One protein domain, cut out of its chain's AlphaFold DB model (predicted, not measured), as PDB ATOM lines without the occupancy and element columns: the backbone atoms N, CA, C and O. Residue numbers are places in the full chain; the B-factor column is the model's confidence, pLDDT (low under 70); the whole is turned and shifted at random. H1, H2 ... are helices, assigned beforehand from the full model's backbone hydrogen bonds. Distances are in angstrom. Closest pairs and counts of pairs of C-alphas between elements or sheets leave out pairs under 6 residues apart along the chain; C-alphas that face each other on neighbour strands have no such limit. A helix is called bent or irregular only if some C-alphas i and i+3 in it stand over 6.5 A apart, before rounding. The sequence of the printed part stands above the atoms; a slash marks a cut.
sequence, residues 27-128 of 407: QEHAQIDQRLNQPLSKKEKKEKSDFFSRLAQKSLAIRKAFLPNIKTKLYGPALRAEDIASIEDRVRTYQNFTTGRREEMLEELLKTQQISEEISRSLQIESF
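This is residues 27 to 128 of the 407 residues of an uncharacterized protein of candidate division SR1 bacterium (UniProt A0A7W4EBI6). Two long helices, H4 and H2, run side by side in opposite directions and make the core, and two shorter helices pack on this pair from opposite sides: H1 on H4 and H3 on H2. H1 sits beside the later part of H4, H3 beside the later part of H2, and the long link of residues 67 to 80 folds back from the end of H2 to the start of H3. The printed part has 102 residues with four named helices, H1, H2, H3 and H4 in that order along the chain, and no named strand; its class is all helix. It is compact, with a radius of gyration of the C-alphas of 14.6 A, and its C-alphas span 44 by 32 by 22 A along the three main axes.

H4, the longest helix with 28 residues, takes in residues 99 to 126 and measures 40.6 A from first to last C-alpha. It begins with C-alpha 99 at (66.986, 31.210, 192.455) and ends with C-alpha 126 at (39.499, 59.116, 181.941). H2, residues 42 to 66, is 36.9 A long; its C-alpha 42 is at (33.532, 57.641, 185.202) and its C-alpha 66 at (63.913, 40.383, 197.143). H3, residues 81 to 95, is 21.3 A long. H1, residues 27 to 36, is 14.4 A long and starts with C-alpha 27 at (50.523, 41.741, 172.856). None of the four helices is bent or irregular.

H4 and H2 touch, with 45 pairs of C-alphas within 8 A. Their closest C-alphas, those of Ser 49 and Ser 120, are 4.0 A apart, and their centres are 9.0 A apart. They run opposite ways at a shallow tilt of 25 degrees. H1 touches H4 with 8 pairs of C-alphas within 8 A, and H4 touches H1 with its residues 115 to 123 alone. The closest C-alphas of the two are those of Ile 32 and Ile 119, 6.2 A apart. H1 and H4 run the same way at a tilt of 38 degrees, only just steep. H2 touches H3 with its residues 54 to 65 alone; the closest C-alphas of the two are those of Ile 62 and Val 91, 5.9 A apart. H2 and H3 run the same way at a shallow tilt of 34 degrees, only just short of steep. H3 and H4 are close but not clearly touching, with 2 pairs of C-alphas within 8 A, the closest being those of Tyr 94 and Arg 102, 6.0 A apart. They run opposite ways at a shallow tilt of 27 degrees. H1 is apart from H3, and apart from H2 too. Of the 3 pairs of helices that touch, 2 are at a shallow tilt, a mostly aligned packing, but only just. In the backbone, each O i to N i+4 pair of H1, H3 and H4 is within hydrogen-bond range, and in H2 20 of 21 are.

The two C-alphas farthest apart, those of Thr 98 and Phe 128, are 44.7 A apart, while the first and last printed C-alphas, those of Gln 27 and Phe 128, are 27.7 A apart. The printed part has no cut. The links from H1 to H2, 5 residues, and from H3 to H4, 3 residues, are tight. The link from H2 to H3 is long, with 14 residues, 67 to 80, whose C-alphas lie 9 to 18 A from the mean of all C-alphas. The mean pLDDT of the printed part is 93.4, and no printed residue is under 70.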
ATOM      1  N   GLN A  27      51.525  42.477 172.082       84.00
ATOM      2  CA  GLN A  27      50.523  41.741 172.856       84.00
ATOM      3  C   GLN A  27      50.119  42.493 174.128       84.00
ATOM      4  O   GLN A  27      48.936  42.559 174.461       84.00
ATOM      5  N   GLU A  28      51.081  43.103 174.820       87.44
ATOM      6  CA  GLU A  28      50.816  43.910 176.013       87.44
ATOM      7  C   GLU A  28      50.075  45.201 175.649       87.44
ATOM      8  O   GLU A  28      49.131  45.580 176.344       87.44
ATOM      9  N   HIS A  29      50.416  45.836 174.521       86.88
ATOM     10  CA  HIS A  29      49.666  46.979 174.006       86.88
ATOM     11  C   HIS A  29      48.193  46.623 173.768       86.88
ATOM     12  O   HIS A  29      47.314  47.343 174.252       86.88
ATOM     13  N   ALA A  30      47.935  45.499 173.092       86.75
ATOM     14  CA  ALA A  30      46.591  45.002 172.821       86.75
ATOM     15  C   ALA A  30      45.832  44.639 174.109       86.75
ATOM     16  O   ALA A  30      44.656  44.978 174.251       86.75
ATOM     17  N   GLN A  31      46.503  44.006 175.077       89.69
ATOM     18  CA  GLN A  31      45.916  43.676 176.377       89.69
ATOM     19  C   GLN A  31      45.489  44.936 177.139       89.69
ATOM     20  O   GLN A  31      44.404  44.965 177.726       89.69
ATOM     21  N   ILE A  32      46.319  45.981 177.136       90.81
ATOM     22  CA  ILE A  32      45.984  47.261 177.764       90.81
ATOM     23  C   ILE A  32      44.787  47.889 177.042       90.81
ATOM     24  O   ILE A  32      43.808  48.243 177.698       90.81
ATOM     25  N   ASP A  33      44.816  47.979 175.711       89.12
ATOM     26  CA  ASP A  33      43.733  48.584 174.923       89.12
ATOM     27  C   ASP A  33      42.392  47.871 175.137       89.12
ATOM     28  O   ASP A  33      41.368  48.526 175.339       89.12
ATOM     29  N   GLN A  34      42.394  46.538 175.211       90.06
ATOM     30  CA  GLN A  34      41.198  45.751 175.522       90.06
ATOM     31  C   GLN A  34      40.588  46.121 176.885       90.06
ATOM     32  O   GLN A  34      39.367  46.112 177.050       90.06
ATOM     33  N   ARG A  35      41.420  46.434 177.885       90.69
ATOM     34  CA  ARG A  35      40.953  46.838 179.220       90.69
ATOM     35  C   ARG A  35      40.445  48.278 179.243       90.69
ATOM     36  O   ARG A  35      39.497  48.548 179.976       90.69
ATOM     37  N   LEU A  36      41.052  49.172 178.462       90.19
ATOM     38  CA  LEU A  36      40.677  50.588 178.401       90.19
ATOM     39  C   LEU A  36      39.407  50.838 177.579       90.19
ATOM     40  O   LEU A  36      38.610  51.690 177.950       90.19
ATOM     41  N   ASN A  37      39.166  50.055 176.527       88.75
ATOM     42  CA  ASN A  37      38.006  50.217 175.640       88.75
ATOM     43  C   ASN A  37      36.702  49.596 176.172       88.75
ATOM     44  O   ASN A  37      35.736  49.423 175.431       88.75
ATOM     45  N   GLN A  38      36.647  49.259 177.460       89.19
ATOM     46  CA  GLN A  38      35.410  48.801 178.084       89.19
ATOM     47  C   GLN A  38      34.451  49.992 178.281       89.19
ATOM     48  O   GLN A  38      34.890  51.042 178.760       89.19
ATOM     49  N   PRO A  39      33.149  49.852 177.966       90.81
ATOM     50  CA  PRO A  39      32.172  50.927 178.123       90.81
ATOM     51  C   PRO A  39      31.832  51.105 179.607       90.81
ATOM     52  O   PRO A  39      30.919  50.479 180.133       90.81
ATOM     53  N   LEU A  40      32.620  51.924 180.300       93.00
ATOM     54  CA  LEU A  40      32.519  52.151 181.740       93.00
ATOM     55  C   LEU A  40      32.153  53.602 182.035       93.00
ATOM     56  O   LEU A  40      32.700  54.525 181.422       93.00
ATOM     57  N   SER A  41      31.303  53.807 183.036       95.00
ATOM     58  CA  SER A  41      31.064  55.125 183.624       95.00
ATOM     59  C   SER A  41      32.331  55.677 184.291       95.00
ATOM     60  O   SER A  41      33.233  54.930 184.678       95.00
ATOM     61  N   LYS A  42      32.401  56.999 184.499       94.31
ATOM     62  CA  LYS A  42      33.532  57.641 185.202       94.31
ATOM     63  C   LYS A  42      33.793  57.023 186.583       94.31
ATOM     64  O   LYS A  42      34.948  56.798 186.945       94.31
ATOM     65  N   LYS A  43      32.729  56.689 187.325       96.44
ATOM     66  CA  LYS A  43      32.820  56.030 188.636       96.44
ATOM     67  C   LYS A  43      33.462  54.644 188.523       96.44
ATOM     68  O   LYS A  43      34.428  54.364 189.226       96.44
ATOM     69  N   GLU A  44      33.000  53.816 187.590       97.31
ATOM     70  CA  GLU A  44      33.573  52.481 187.361       97.31
ATOM     71  C   GLU A  44      35.028  52.554 186.876       97.31
ATOM     72  O   GLU A  44      35.866  51.752 187.296       97.31
ATOM     73  N   LYS A  45      35.370  53.540 186.032       96.00
ATOM     74  CA  LYS A  45      36.763  53.794 185.627       96.00
ATOM     75  C   LYS A  45      37.638  54.133 186.831       96.00
ATOM     76  O   LYS A  45      38.730  53.577 186.957       96.00
ATOM     77  N   LYS A  46      37.158  54.974 187.754       96.06
ATOM     78  CA  LYS A  46      37.873  55.299 188.998       96.06
ATOM     79  C   LYS A  46      38.082  54.066 189.880       96.06
ATOM     80  O   LYS A  46      39.194  53.837 190.352       96.06
ATOM     81  N   GLU A  47      37.048  53.253 190.069       96.44
ATOM     82  CA  GLU A  47      37.121  52.027 190.873       96.44
ATOM     83  C   GLU A  47      38.108  51.011 190.279       96.44
ATOM     84  O   GLU A  47      38.968  50.478 190.994       96.44
ATOM     85  N   LYS A  48      38.062  50.793 188.958       96.88
ATOM     86  CA  LYS A  48      39.032  49.935 188.263       96.88
ATOM     87  C   LYS A  48      40.441  50.511 188.294       96.88
ATOM     88  O   LYS A  48      41.394  49.762 188.507       96.88
ATOM     89  N   SER A  49      40.593  51.825 188.138       96.31
ATOM     90  CA  SER A  49      41.885  52.495 188.291       96.31
ATOM     91  C   SER A  49      42.509  52.193 189.653       96.31
ATOM     92  O   SER A  49      43.688  51.836 189.728       96.31
ATOM     93  N   ASP A  50      41.719  52.268 190.724       96.38
ATOM     94  CA  ASP A  50      42.166  51.989 192.086       96.38
ATOM     95  C   ASP A  50      42.529  50.517 192.295       96.38
ATOM     96  O   ASP A  50      43.528  50.221 192.956       96.38
ATOM     97  N   PHE A  51      41.766  49.594 191.702       96.56
ATOM     98  CA  PHE A  51      42.101  48.170 191.690       96.56
ATOM     99  C   PHE A  51      43.467  47.910 191.039       96.56
ATOM    100  O   PHE A  51      44.351  47.339 191.678       96.56
ATOM    101  N   PHE A  52      43.675  48.382 189.806       97.06
ATOM    102  CA  PHE A  52      44.941  48.183 189.099       97.06
ATOM    103  C   PHE A  52      46.105  48.914 189.781       97.06
ATOM    104  O   PHE A  52      47.227  48.412 189.793       97.06
ATOM    105  N   SER A  53      45.846  50.054 190.429       96.12
ATOM    106  CA  SER A  53      46.864  50.744 191.227       96.12
ATOM    107  C   SER A  53      47.340  49.883 192.396       96.12
ATOM    108  O   SER A  53      48.546  49.755 192.605       96.12
ATOM    109  N   ARG A  54      46.414  49.252 193.135       97.06
ATOM    110  CA  ARG A  54      46.767  48.320 194.215       97.06
ATOM    111  C   ARG A  54      47.490  47.093 193.672       97.06
ATOM    112  O   ARG A  54      48.497  46.703 194.248       97.06
ATOM    113  N   LEU A  55      47.061  46.536 192.537       97.00
ATOM    114  CA  LEU A  55      47.759  45.416 191.894       97.00
ATOM    115  C   LEU A  55      49.216  45.771 191.552       97.00
ATOM    116  O   LEU A  55      50.125  45.012 191.888       97.00
ATOM    117  N   ALA A  56      49.459  46.952 190.976       96.00
ATOM    118  CA  ALA A  56      50.813  47.431 190.704       96.00
ATOM    119  C   ALA A  56      51.635  47.612 191.995       96.00
ATOM    120  O   ALA A  56      52.792  47.194 192.062       96.00
ATOM    121  N   GLN A  57      51.033  48.187 193.044       96.19
ATOM    122  CA  GLN A  57      51.676  48.358 194.352       96.19
ATOM    123  C   GLN A  57      52.038  47.019 195.012       96.19
ATOM    124  O   GLN A  57      53.148  46.892 195.525       96.19
ATOM    125  N   LYS A  58      51.156  46.012 194.955       97.31
ATOM    126  CA  LYS A  58      51.424  44.654 195.458       97.31
ATOM    127  C   LYS A  58      52.612  44.027 194.741       97.31
ATOM    128  O   LYS A  58      53.546  43.569 195.396       97.31
ATOM    129  N   SER A  59      52.611  44.071 193.409       97.12
ATOM    130  CA  SER A  59      53.712  43.545 192.601       97.12
ATOM    131  C   SER A  59      55.040  44.227 192.932       97.12
ATOM    132  O   SER A  59      56.050  43.549 193.117       97.12
ATOM    133  N   LEU A  60      55.044  45.555 193.093       95.69
ATOM    134  CA  LEU A  60      56.236  46.292 193.512       95.69
ATOM    135  C   LEU A  60      56.696  45.903 194.927       95.69
ATOM    136  O   LEU A  60      57.896  45.734 195.145       95.69
ATOM    137  N   ALA A  61      55.777  45.771 195.885       96.31
ATOM    138  CA  ALA A  61      56.097  45.424 197.268       96.31
ATOM    139  C   ALA A  61      56.743  44.034 197.372       96.31
ATOM    140  O   ALA A  61      57.796  43.898 197.994       96.31
ATOM    141  N   ILE A  62      56.180  43.034 196.683       97.38
ATOM    142  CA  ILE A  62      56.758  41.684 196.624       97.38
ATOM    143  C   ILE A  62      58.162  41.739 196.012       97.38
ATOM    144  O   ILE A  62      59.097  41.164 196.561       97.38
ATOM    145  N   ARG A  63      58.351  42.480 194.911       96.69
ATOM    146  CA  ARG A  63      59.672  42.615 194.276       96.69
ATOM    147  C   ARG A  63      60.701  43.264 195.197       96.69
ATOM    148  O   ARG A  63      61.830  42.787 195.265       96.69
ATOM    149  N   LYS A  64      60.323  44.312 195.932       95.31
ATOM    150  CA  LYS A  64      61.208  44.992 196.892       95.31
ATOM    151  C   LYS A  64      61.687  44.085 198.023       95.31
ATOM    152  O   LYS A  64      62.800  44.289 198.495       95.31
ATOM    153  N   ALA A  65      60.901  43.082 198.417       96.06
ATOM    154  CA  ALA A  65      61.316  42.114 199.431       96.06
ATOM    155  C   ALA A  65      62.548  41.289 199.004       96.06
ATOM    156  O   ALA A  65      63.313  40.849 199.856       96.06
ATOM    157  N   PHE A  66      62.765  41.115 197.696       95.88
ATOM    158  CA  PHE A  66      63.913  40.383 197.143       95.88
ATOM    159  C   PHE A  66      64.954  41.295 196.482       95.88
ATOM    160  O   PHE A  66      66.111  40.913 196.340       95.88
ATOM    161  N   LEU A  67      64.552  42.504 196.083       91.69
ATOM    162  CA  LEU A  67      65.377  43.495 195.395       91.69
ATOM    163  C   LEU A  67      65.289  44.842 196.143       91.69
ATOM    164  O   LEU A  67      64.654  45.784 195.654       91.69
ATOM    165  N   PRO A  68      65.915  44.969 197.330       85.25
ATOM    166  CA  PRO A  68      65.744  46.132 198.211       85.25
ATOM    167  C   PRO A  68      66.263  47.445 197.604       85.25
ATOM    168  O   PRO A  68      65.848  48.529 198.007       85.25
ATOM    169  N   ASN A  69      67.117  47.363 196.581       82.75
ATOM    170  CA  ASN A  69      67.657  48.524 195.871       82.75
ATOM    171  C   ASN A  69      66.643  49.192 194.919       82.75
ATOM    172  O   ASN A  69      66.940  50.249 194.355       82.75
ATOM    173  N   ILE A  70      65.444  48.621 194.728       81.44
ATOM    174  CA  ILE A  70      64.389  49.247 193.922       81.44
ATOM    175  C   ILE A  70      63.889  50.519 194.622       81.44
ATOM    176  O   ILE A  70      63.160  50.480 195.615       81.44
ATOM    177  N   LYS A  71      64.214  51.674 194.037       79.06
ATOM    178  CA  LYS A  71      63.808  53.002 194.535       79.06
ATOM    179  C   LYS A  71      62.441  53.472 194.026       79.06
ATOM    180  O   LYS A  71      61.939  54.489 194.495       79.06
ATOM    181  N   THR A  72      61.822  52.742 193.095       82.75
ATOM    182  CA  THR A  72      60.517  53.090 192.514       82.75
ATOM    183  C   THR A  72      59.455  53.279 193.597       82.75
ATOM    184  O   THR A  72      59.368  52.498 194.550       82.75
ATOM    185  N   LYS A  73      58.622  54.307 193.433       83.69
ATOM    186  CA  LYS A  73      57.434  54.557 194.249       83.69
ATOM    187  C   LYS A  73      56.238  54.681 193.317       83.69
ATOM    188  O   LYS A  73      56.305  55.422 192.344       83.69
ATOM    189  N   LEU A  74      55.168  53.964 193.636       86.50
ATOM    190  CA  LEU A  74      53.899  54.065 192.926       86.50
ATOM    191  C   LEU A  74      52.931  54.911 193.738       86.50
ATOM    192  O   LEU A  74      52.925  54.865 194.969       86.50
ATOM    193  N   TYR A  75      52.125  55.694 193.032       80.88
ATOM    194  CA  TYR A  75      51.102  56.549 193.617       80.88
ATOM    195  C   TYR A  75      49.729  55.912 193.424       80.88
ATOM    196  O   TYR A  75      49.428  55.383 192.353       80.88
ATOM    197  N   GLY A  76      48.871  56.008 194.437       85.38
ATOM    198  CA  GLY A  76      47.555  55.389 194.399       85.38
ATOM    199  C   GLY A  76      46.862  55.324 195.751       85.38
ATOM    200  O   GLY A  76      47.404  55.834 196.733       85.38
ATOM    201  N   PRO A  77      45.670  54.705 195.801       91.00
ATOM    202  CA  PRO A  77      45.032  54.356 197.064       91.00
ATOM    203  C   PRO A  77      45.962  53.477 197.905       91.00
ATOM    204  O   PRO A  77      46.757  52.710 197.356       91.00
ATOM    205  N   ALA A  78      45.829  53.574 199.228       92.62
ATOM    206  CA  ALA A  78      46.546  52.710 200.152       92.62
ATOM    207  C   ALA A  78      46.187  51.231 199.922       92.62
ATOM    208  O   ALA A  78      45.060  50.897 199.535       92.62
ATOM    209  N   LEU A  79      47.158  50.353 200.177       95.12
ATOM    210  CA  LEU A  79      46.929  48.914 200.260       95.12
ATOM    211  C   LEU A  79      46.000  48.604 201.437       95.12
ATOM    212  O   LEU A  79      46.094  49.226 202.495       95.12
ATOM    213  N   ARG A  80      45.105  47.638 201.245       95.75
ATOM    214  CA  ARG A  80      44.189  47.162 202.285       95.75
ATOM    215  C   ARG A  80      44.840  46.043 203.099       95.75
ATOM    216  O   ARG A  80      45.827  45.456 202.663       95.75
ATOM    217  N   ALA A  81      44.245  45.682 204.236       96.50
ATOM    218  CA  ALA A  81      44.716  44.557 205.053       96.50
ATOM    219  C   ALA A  81      44.801  43.240 204.250       96.50
ATOM    220  O   ALA A  81      45.801  42.532 204.324       96.50
ATOM    221  N   GLU A  82      43.803  42.969 203.404       96.06
ATOM    222  CA  GLU A  82      43.781  41.823 202.479       96.06
ATOM    223  C   GLU A  82      44.941  41.840 201.464       96.06
ATOM    224  O   GLU A  82      45.497  40.797 201.119       96.06
ATOM    225  N   ASP A  83      45.355  43.026 201.005       96.62
ATOM    226  CA  ASP A  83      46.477  43.158 200.080       96.62
ATOM    227  C   ASP A  83      47.808  42.891 200.772       96.62
ATOM    228  O   ASP A  83      48.666  42.236 200.183       96.62
ATOM    229  N   ILE A  84      47.963  43.375 202.007       97.25
ATOM    230  CA  ILE A  84      49.156  43.159 202.833       97.25
ATOM    231  C   ILE A  84      49.317  41.664 203.128       97.25
ATOM    232  O   ILE A  84      50.369  41.106 202.826       97.25
ATOM    233  N   ALA A  85      48.256  40.996 203.588       97.12
ATOM    234  CA  ALA A  85      48.272  39.552 203.827       97.12
ATOM    235  C   ALA A  85      48.634  38.761 202.553       97.12
ATOM    236  O   ALA A  85      49.456  37.846 202.583       97.12
ATOM    237  N   SER A  86      48.083  39.163 201.401       96.88
ATOM    238  CA  SER A  86      48.406  38.569 200.097       96.88
ATOM    239  C   SER A  86      49.867  38.788 199.676       96.88
ATOM    240  O   SER A  86      50.452  37.909 199.042       96.88
ATOM    241  N   ILE A  87      50.468  39.938 200.000       97.88
ATOM    242  CA  ILE A  87      51.891  40.208 199.750       97.88
ATOM    243  C   ILE A  87      52.757  39.294 200.618       97.88
ATOM    244  O   ILE A  87      53.670  38.659 200.095       97.88
ATOM    245  N   GLU A  88      52.472  39.212 201.918       97.88
ATOM    246  CA  GLU A  88      53.238  38.404 202.873       97.88
ATOM    247  C   GLU A  88      53.237  36.917 202.500       97.88
ATOM    248  O   GLU A  88      54.296  36.284 202.474       97.88
ATOM    249  N   ASP A  89      52.073  36.375 202.138       97.81
ATOM    250  CA  ASP A  89      51.934  34.995 201.666       97.81
ATOM    251  C   ASP A  89      52.747  34.736 200.385       97.81
ATOM    252  O   ASP A  89      53.498  33.758 200.276       97.81
ATOM    253  N   ARG A  90      52.686  35.664 199.421       97.50
ATOM    254  CA  ARG A  90      53.435  35.541 198.166       97.50
ATOM    255  C   ARG A  90      54.944  35.633 198.386       97.50
ATOM    256  O   ARG A  90      55.690  34.873 197.771       97.50
ATOM    257  N   VAL A  91      55.397  36.516 199.278       98.00
ATOM    258  CA  VAL A  91      56.810  36.613 199.676       98.00
ATOM    259  C   VAL A  91      57.265  35.305 200.319       98.00
ATOM    260  O   VAL A  91      58.284  34.759 199.898       98.00
ATOM    261  N   ARG A  92      56.490  34.748 201.258       97.69
ATOM    262  CA  ARG A  92      56.789  33.453 201.893       97.69
ATOM    263  C   ARG A  92      56.889  32.323 200.870       97.69
ATOM    264  O   ARG A  92      57.813  31.520 200.916       97.69
ATOM    265  N   THR A  93      55.979  32.297 199.901       97.25
ATOM    266  CA  THR A  93      56.015  31.331 198.794       97.25
ATOM    267  C   THR A  93      57.313  31.466 197.990       97.25
ATOM    268  O   THR A  93      57.999  30.478 197.739       97.25
ATOM    269  N   TYR A  94      57.693  32.689 197.605       96.94
ATOM    270  CA  TYR A  94      58.851  32.935 196.734       96.94
ATOM    271  C   TYR A  94      60.195  32.723 197.447       96.94
ATOM    272  O   TYR A  94      61.205  32.433 196.796       96.94
ATOM    273  N   GLN A  95      60.222  32.830 198.779       96.25
ATOM    274  CA  GLN A  95      61.381  32.449 199.590       96.25
ATOM    275  C   GLN A  95      61.730  30.966 199.406       96.25
ATOM    276  O   GLN A  95      62.913  30.637 199.341       96.25
ATOM    277  N   ASN A  96      60.726  30.106 199.209       96.69
ATOM    278  CA  ASN A  96      60.906  28.665 199.017       96.69
ATOM    279  C   ASN A  96      61.258  28.265 197.571       96.69
ATOM    280  O   ASN A  96      61.513  27.094 197.304       96.69
ATOM    281  N   PHE A  97      61.272  29.206 196.621       96.88
ATOM    282  CA  PHE A  97      61.676  28.925 195.242       96.88
ATOM    283  C   PHE A  97      63.195  28.861 195.083       96.88
ATOM    284  O   PHE A  97      63.942  29.577 195.755       96.88
ATOM    285  N   THR A  98      63.640  28.049 194.118       96.38
ATOM    286  CA  THR A  98      65.010  28.103 193.597       96.38
ATOM    287  C   THR A  98      65.301  29.490 193.019       96.38
ATOM    288  O   THR A  98      64.381  30.193 192.595       96.38
ATOM    289  N   THR A  99      66.577  29.888 192.964       93.06
ATOM    290  CA  THR A  99      66.986  31.210 192.455       93.06
ATOM    291  C   THR A  99      66.410  31.498 191.069       93.06
ATOM    292  O   THR A  99      65.733  32.507 190.903       93.06
ATOM    293  N   GLY A 100      66.573  30.578 190.110       94.81
ATOM    294  CA  GLY A 100      66.070  30.775 188.745       94.81
ATOM    295  C   GLY A 100      64.546  30.911 188.674       94.81
ATOM    296  O   GLY A 100      64.035  31.802 188.003       94.81
ATOM    297  N   ARG A 101      63.798  30.098 189.438       95.88
ATOM    298  CA  ARG A 101      62.333  30.231 189.495       95.88
ATOM    299  C   ARG A 101      61.917  31.547 190.146       95.88
ATOM    300  O   ARG A 101      60.952  32.168 189.717       95.88
ATOM    301  N   ARG A 102      62.626  31.992 191.184       95.94
ATOM    302  CA  ARG A 102      62.354  33.279 191.830       95.94
ATOM    303  C   ARG A 102      62.576  34.438 190.859       95.94
ATOM    304  O   ARG A 102      61.729  35.320 190.799       95.94
ATOM    305  N   GLU A 103      63.669  34.429 190.103       93.81
ATOM    306  CA  GLU A 103      63.973  35.452 189.095       93.81
ATOM    307  C   GLU A 103      62.875  35.545 188.028       93.81
ATOM    308  O   GLU A 103      62.362  36.638 187.787       93.81
ATOM    309  N   GLU A 104      62.430  34.406 187.491       95.12
ATOM    310  CA  GLU A 104      61.309  34.326 186.543       95.12
ATOM    311  C   GLU A 104      60.033  34.974 187.114       95.12
ATOM    312  O   GLU A 104      59.403  35.822 186.483       95.12
ATOM    313  N   MET A 105      59.684  34.654 188.363       96.50
ATOM    314  CA  MET A 105      58.501  35.221 189.019       96.50
ATOM    315  C   MET A 105      58.632  36.717 189.321       96.50
ATOM    316  O   MET A 105      57.640  37.447 189.295       96.50
ATOM    317  N   LEU A 106      59.838  37.200 189.622       94.75
ATOM    318  CA  LEU A 106      60.096  38.628 189.806       94.75
ATOM    319  C   LEU A 106      59.993  39.401 188.483       94.75
ATOM    320  O   LEU A 106      59.585  40.569 188.503       94.75
ATOM    321  N   GLU A 107      60.317  38.767 187.356       90.88
ATOM    322  CA  GLU A 107      60.120  39.319 186.013       90.88
ATOM    323  C   GLU A 107      58.630  39.383 185.642       90.88
ATOM    324  O   GLU A 107      58.145  40.426 185.200       90.88
ATOM    325  N   GLU A 108      57.860  38.324 185.904       93.50
ATOM    326  CA  GLU A 108      56.402  38.338 185.716       93.50
ATOM    327  C   GLU A 108      55.717  39.422 186.562       93.50
ATOM    328  O   GLU A 108      54.811  40.123 186.095       93.50
ATOM    329  N   LEU A 109      56.169  39.615 187.807       95.19
ATOM    330  CA  LEU A 109      55.679  40.695 188.662       95.19
ATOM    331  C   LEU A 109      56.051  42.077 188.121       95.19
ATOM    332  O   LEU A 109      55.259  43.005 188.278       95.19
ATOM    333  N   LEU A 110      57.220  42.241 187.490       91.94
ATOM    334  CA  LEU A 110      57.587  43.501 186.837       91.94
ATOM    335  C   LEU A 110      56.615  43.814 185.693       91.94
ATOM    336  O   LEU A 110      56.083  44.922 185.653       91.94
ATOM    337  N   LYS A 111      56.321  42.834 184.833       90.81
ATOM    338  CA  LYS A 111      55.356  42.993 183.731       90.81
ATOM    339  C   LYS A 111      53.960  43.314 184.261       90.81
ATOM    340  O   LYS A 111      53.344  44.300 183.862       90.81
ATOM    341  N   THR A 112      53.501  42.557 185.262       93.69
ATOM    342  CA  THR A 112      52.215  42.802 185.935       93.69
ATOM    343  C   THR A 112      52.152  44.208 186.527       93.69
ATOM    344  O   THR A 112      51.136  44.890 186.387       93.69
ATOM    345  N   GLN A 113      53.229  44.658 187.178       93.75
ATOM    346  CA  GLN A 113      53.341  46.005 187.727       93.75
ATOM    347  C   GLN A 113      53.192  47.062 186.627       93.75
ATOM    348  O   GLN A 113      52.359  47.950 186.776       93.75
ATOM    349  N   GLN A 114      53.963  46.961 185.542       91.19
ATOM    350  CA  GLN A 114      53.980  47.944 184.452       91.19
ATOM    351  C   GLN A 114      52.624  48.038 183.741       91.19
ATOM    352  O   GLN A 114      52.090  49.134 183.575       91.19
ATOM    353  N   ILE A 115      52.025  46.897 183.387       92.50
ATOM    354  CA  ILE A 115      50.707  46.845 182.733       92.50
ATOM    355  C   ILE A 115      49.628  47.422 183.656       92.50
ATOM    356  O   ILE A 115      48.802  48.232 183.235       92.50
ATOM    357  N   SER A 116      49.641  47.039 184.936       94.50
ATOM    358  CA  SER A 116      48.654  47.524 185.907       94.50
ATOM    359  C   SER A 116      48.808  49.019 186.182       94.50
ATOM    360  O   SER A 116      47.812  49.722 186.333       94.50
ATOM    361  N   GLU A 117      50.037  49.533 186.220       92.88
ATOM    362  CA  GLU A 117      50.306  50.964 186.358       92.88
ATOM    363  C   GLU A 117      49.755  51.752 185.162       92.88
ATOM    364  O   GLU A 117      49.039  52.735 185.364       92.88
ATOM    365  N   GLU A 118      49.999  51.280 183.937       92.44
ATOM    366  CA  GLU A 118      49.515  51.911 182.705       92.44
ATOM    367  C   GLU A 118      47.981  51.919 182.617       92.44
ATOM    368  O   GLU A 118      47.373  52.963 182.347       92.44
ATOM    369  N   ILE A 119      47.335  50.783 182.909       93.88
ATOM    370  CA  ILE A 119      45.868  50.687 182.943       93.88
ATOM    371  C   ILE A 119      45.310  51.603 184.033       93.88
ATOM    372  O   ILE A 119      44.396  52.390 183.780       93.88
ATOM    373  N   SER A 120      45.872  51.533 185.246       95.00
ATOM    374  CA  SER A 120      45.437  52.361 186.368       95.00
ATOM    375  C   SER A 120      45.510  53.839 186.018       95.00
ATOM    376  O   SER A 120      44.552  54.577 186.244       95.00
ATOM    377  N   ARG A 121      46.638  54.277 185.461       93.38
ATOM    378  CA  ARG A 121      46.876  55.674 185.126       93.38
ATOM    379  C   ARG A 121      45.949  56.170 184.019       93.38
ATOM    380  O   ARG A 121      45.380  57.247 184.179       93.38
ATOM    381  N   SER A 122      45.747  55.382 182.967       93.12
ATOM    382  CA  SER A 122      44.808  55.708 181.886       93.12
ATOM    383  C   SER A 122      43.375  55.853 182.408       93.12
ATOM    384  O   SER A 122      42.772  56.911 182.255       93.12
ATOM    385  N   LEU A 123      42.867  54.851 183.135       95.25
ATOM    386  CA  LEU A 123      41.513  54.890 183.701       95.25
ATOM    387  C   LEU A 123      41.328  56.021 184.719       95.25
ATOM    388  O   LEU A 123      40.245  56.593 184.816       95.25
ATOM    389  N   GLN A 124      42.381  56.364 185.470       94.69
ATOM    390  CA  GLN A 124      42.339  57.498 186.389       94.69
ATOM    391  C   GLN A 124      42.067  58.797 185.632       94.69
ATOM    392  O   GLN A 124      41.198  59.567 186.025       94.69
ATOM    393  N   ILE A 125      42.814  59.034 184.555       93.94
ATOM    394  CA  ILE A 125      42.684  60.240 183.737       93.94
ATOM    395  C   ILE A 125      41.294  60.311 183.119       93.94
ATOM    396  O   ILE A 125      40.638  61.339 183.212       93.94
ATOM    397  N   GLU A 126      40.823  59.202 182.558       94.44
ATOM    398  CA  GLU A 126      39.499  59.116 181.941       94.44
ATOM    399  C   GLU A 126      38.340  59.274 182.934       94.44
ATOM    400  O   GLU A 126      37.206  59.518 182.524       94.44
ATOM    401  N   SER A 127      38.603  59.104 184.233       95.38
ATOM    402  CA  SER A 127      37.619  59.338 185.292       95.38
ATOM    403  C   SER A 127      37.502  60.808 185.702       95.38
ATOM    404  O   SER A 127      36.575  61.152 186.431       95.38
ATOM    405  N   PHE A 128      38.425  61.676 185.271       94.88
ATOM    406  CA  PHE A 128      38.394  63.092 185.623       94.88
ATOM    407  C   PHE A 128      37.324  63.858 184.844       94.88
ATOM    408  O   PHE A 128      37.059  63.586 183.674       94.88
TER     409      PHE A 128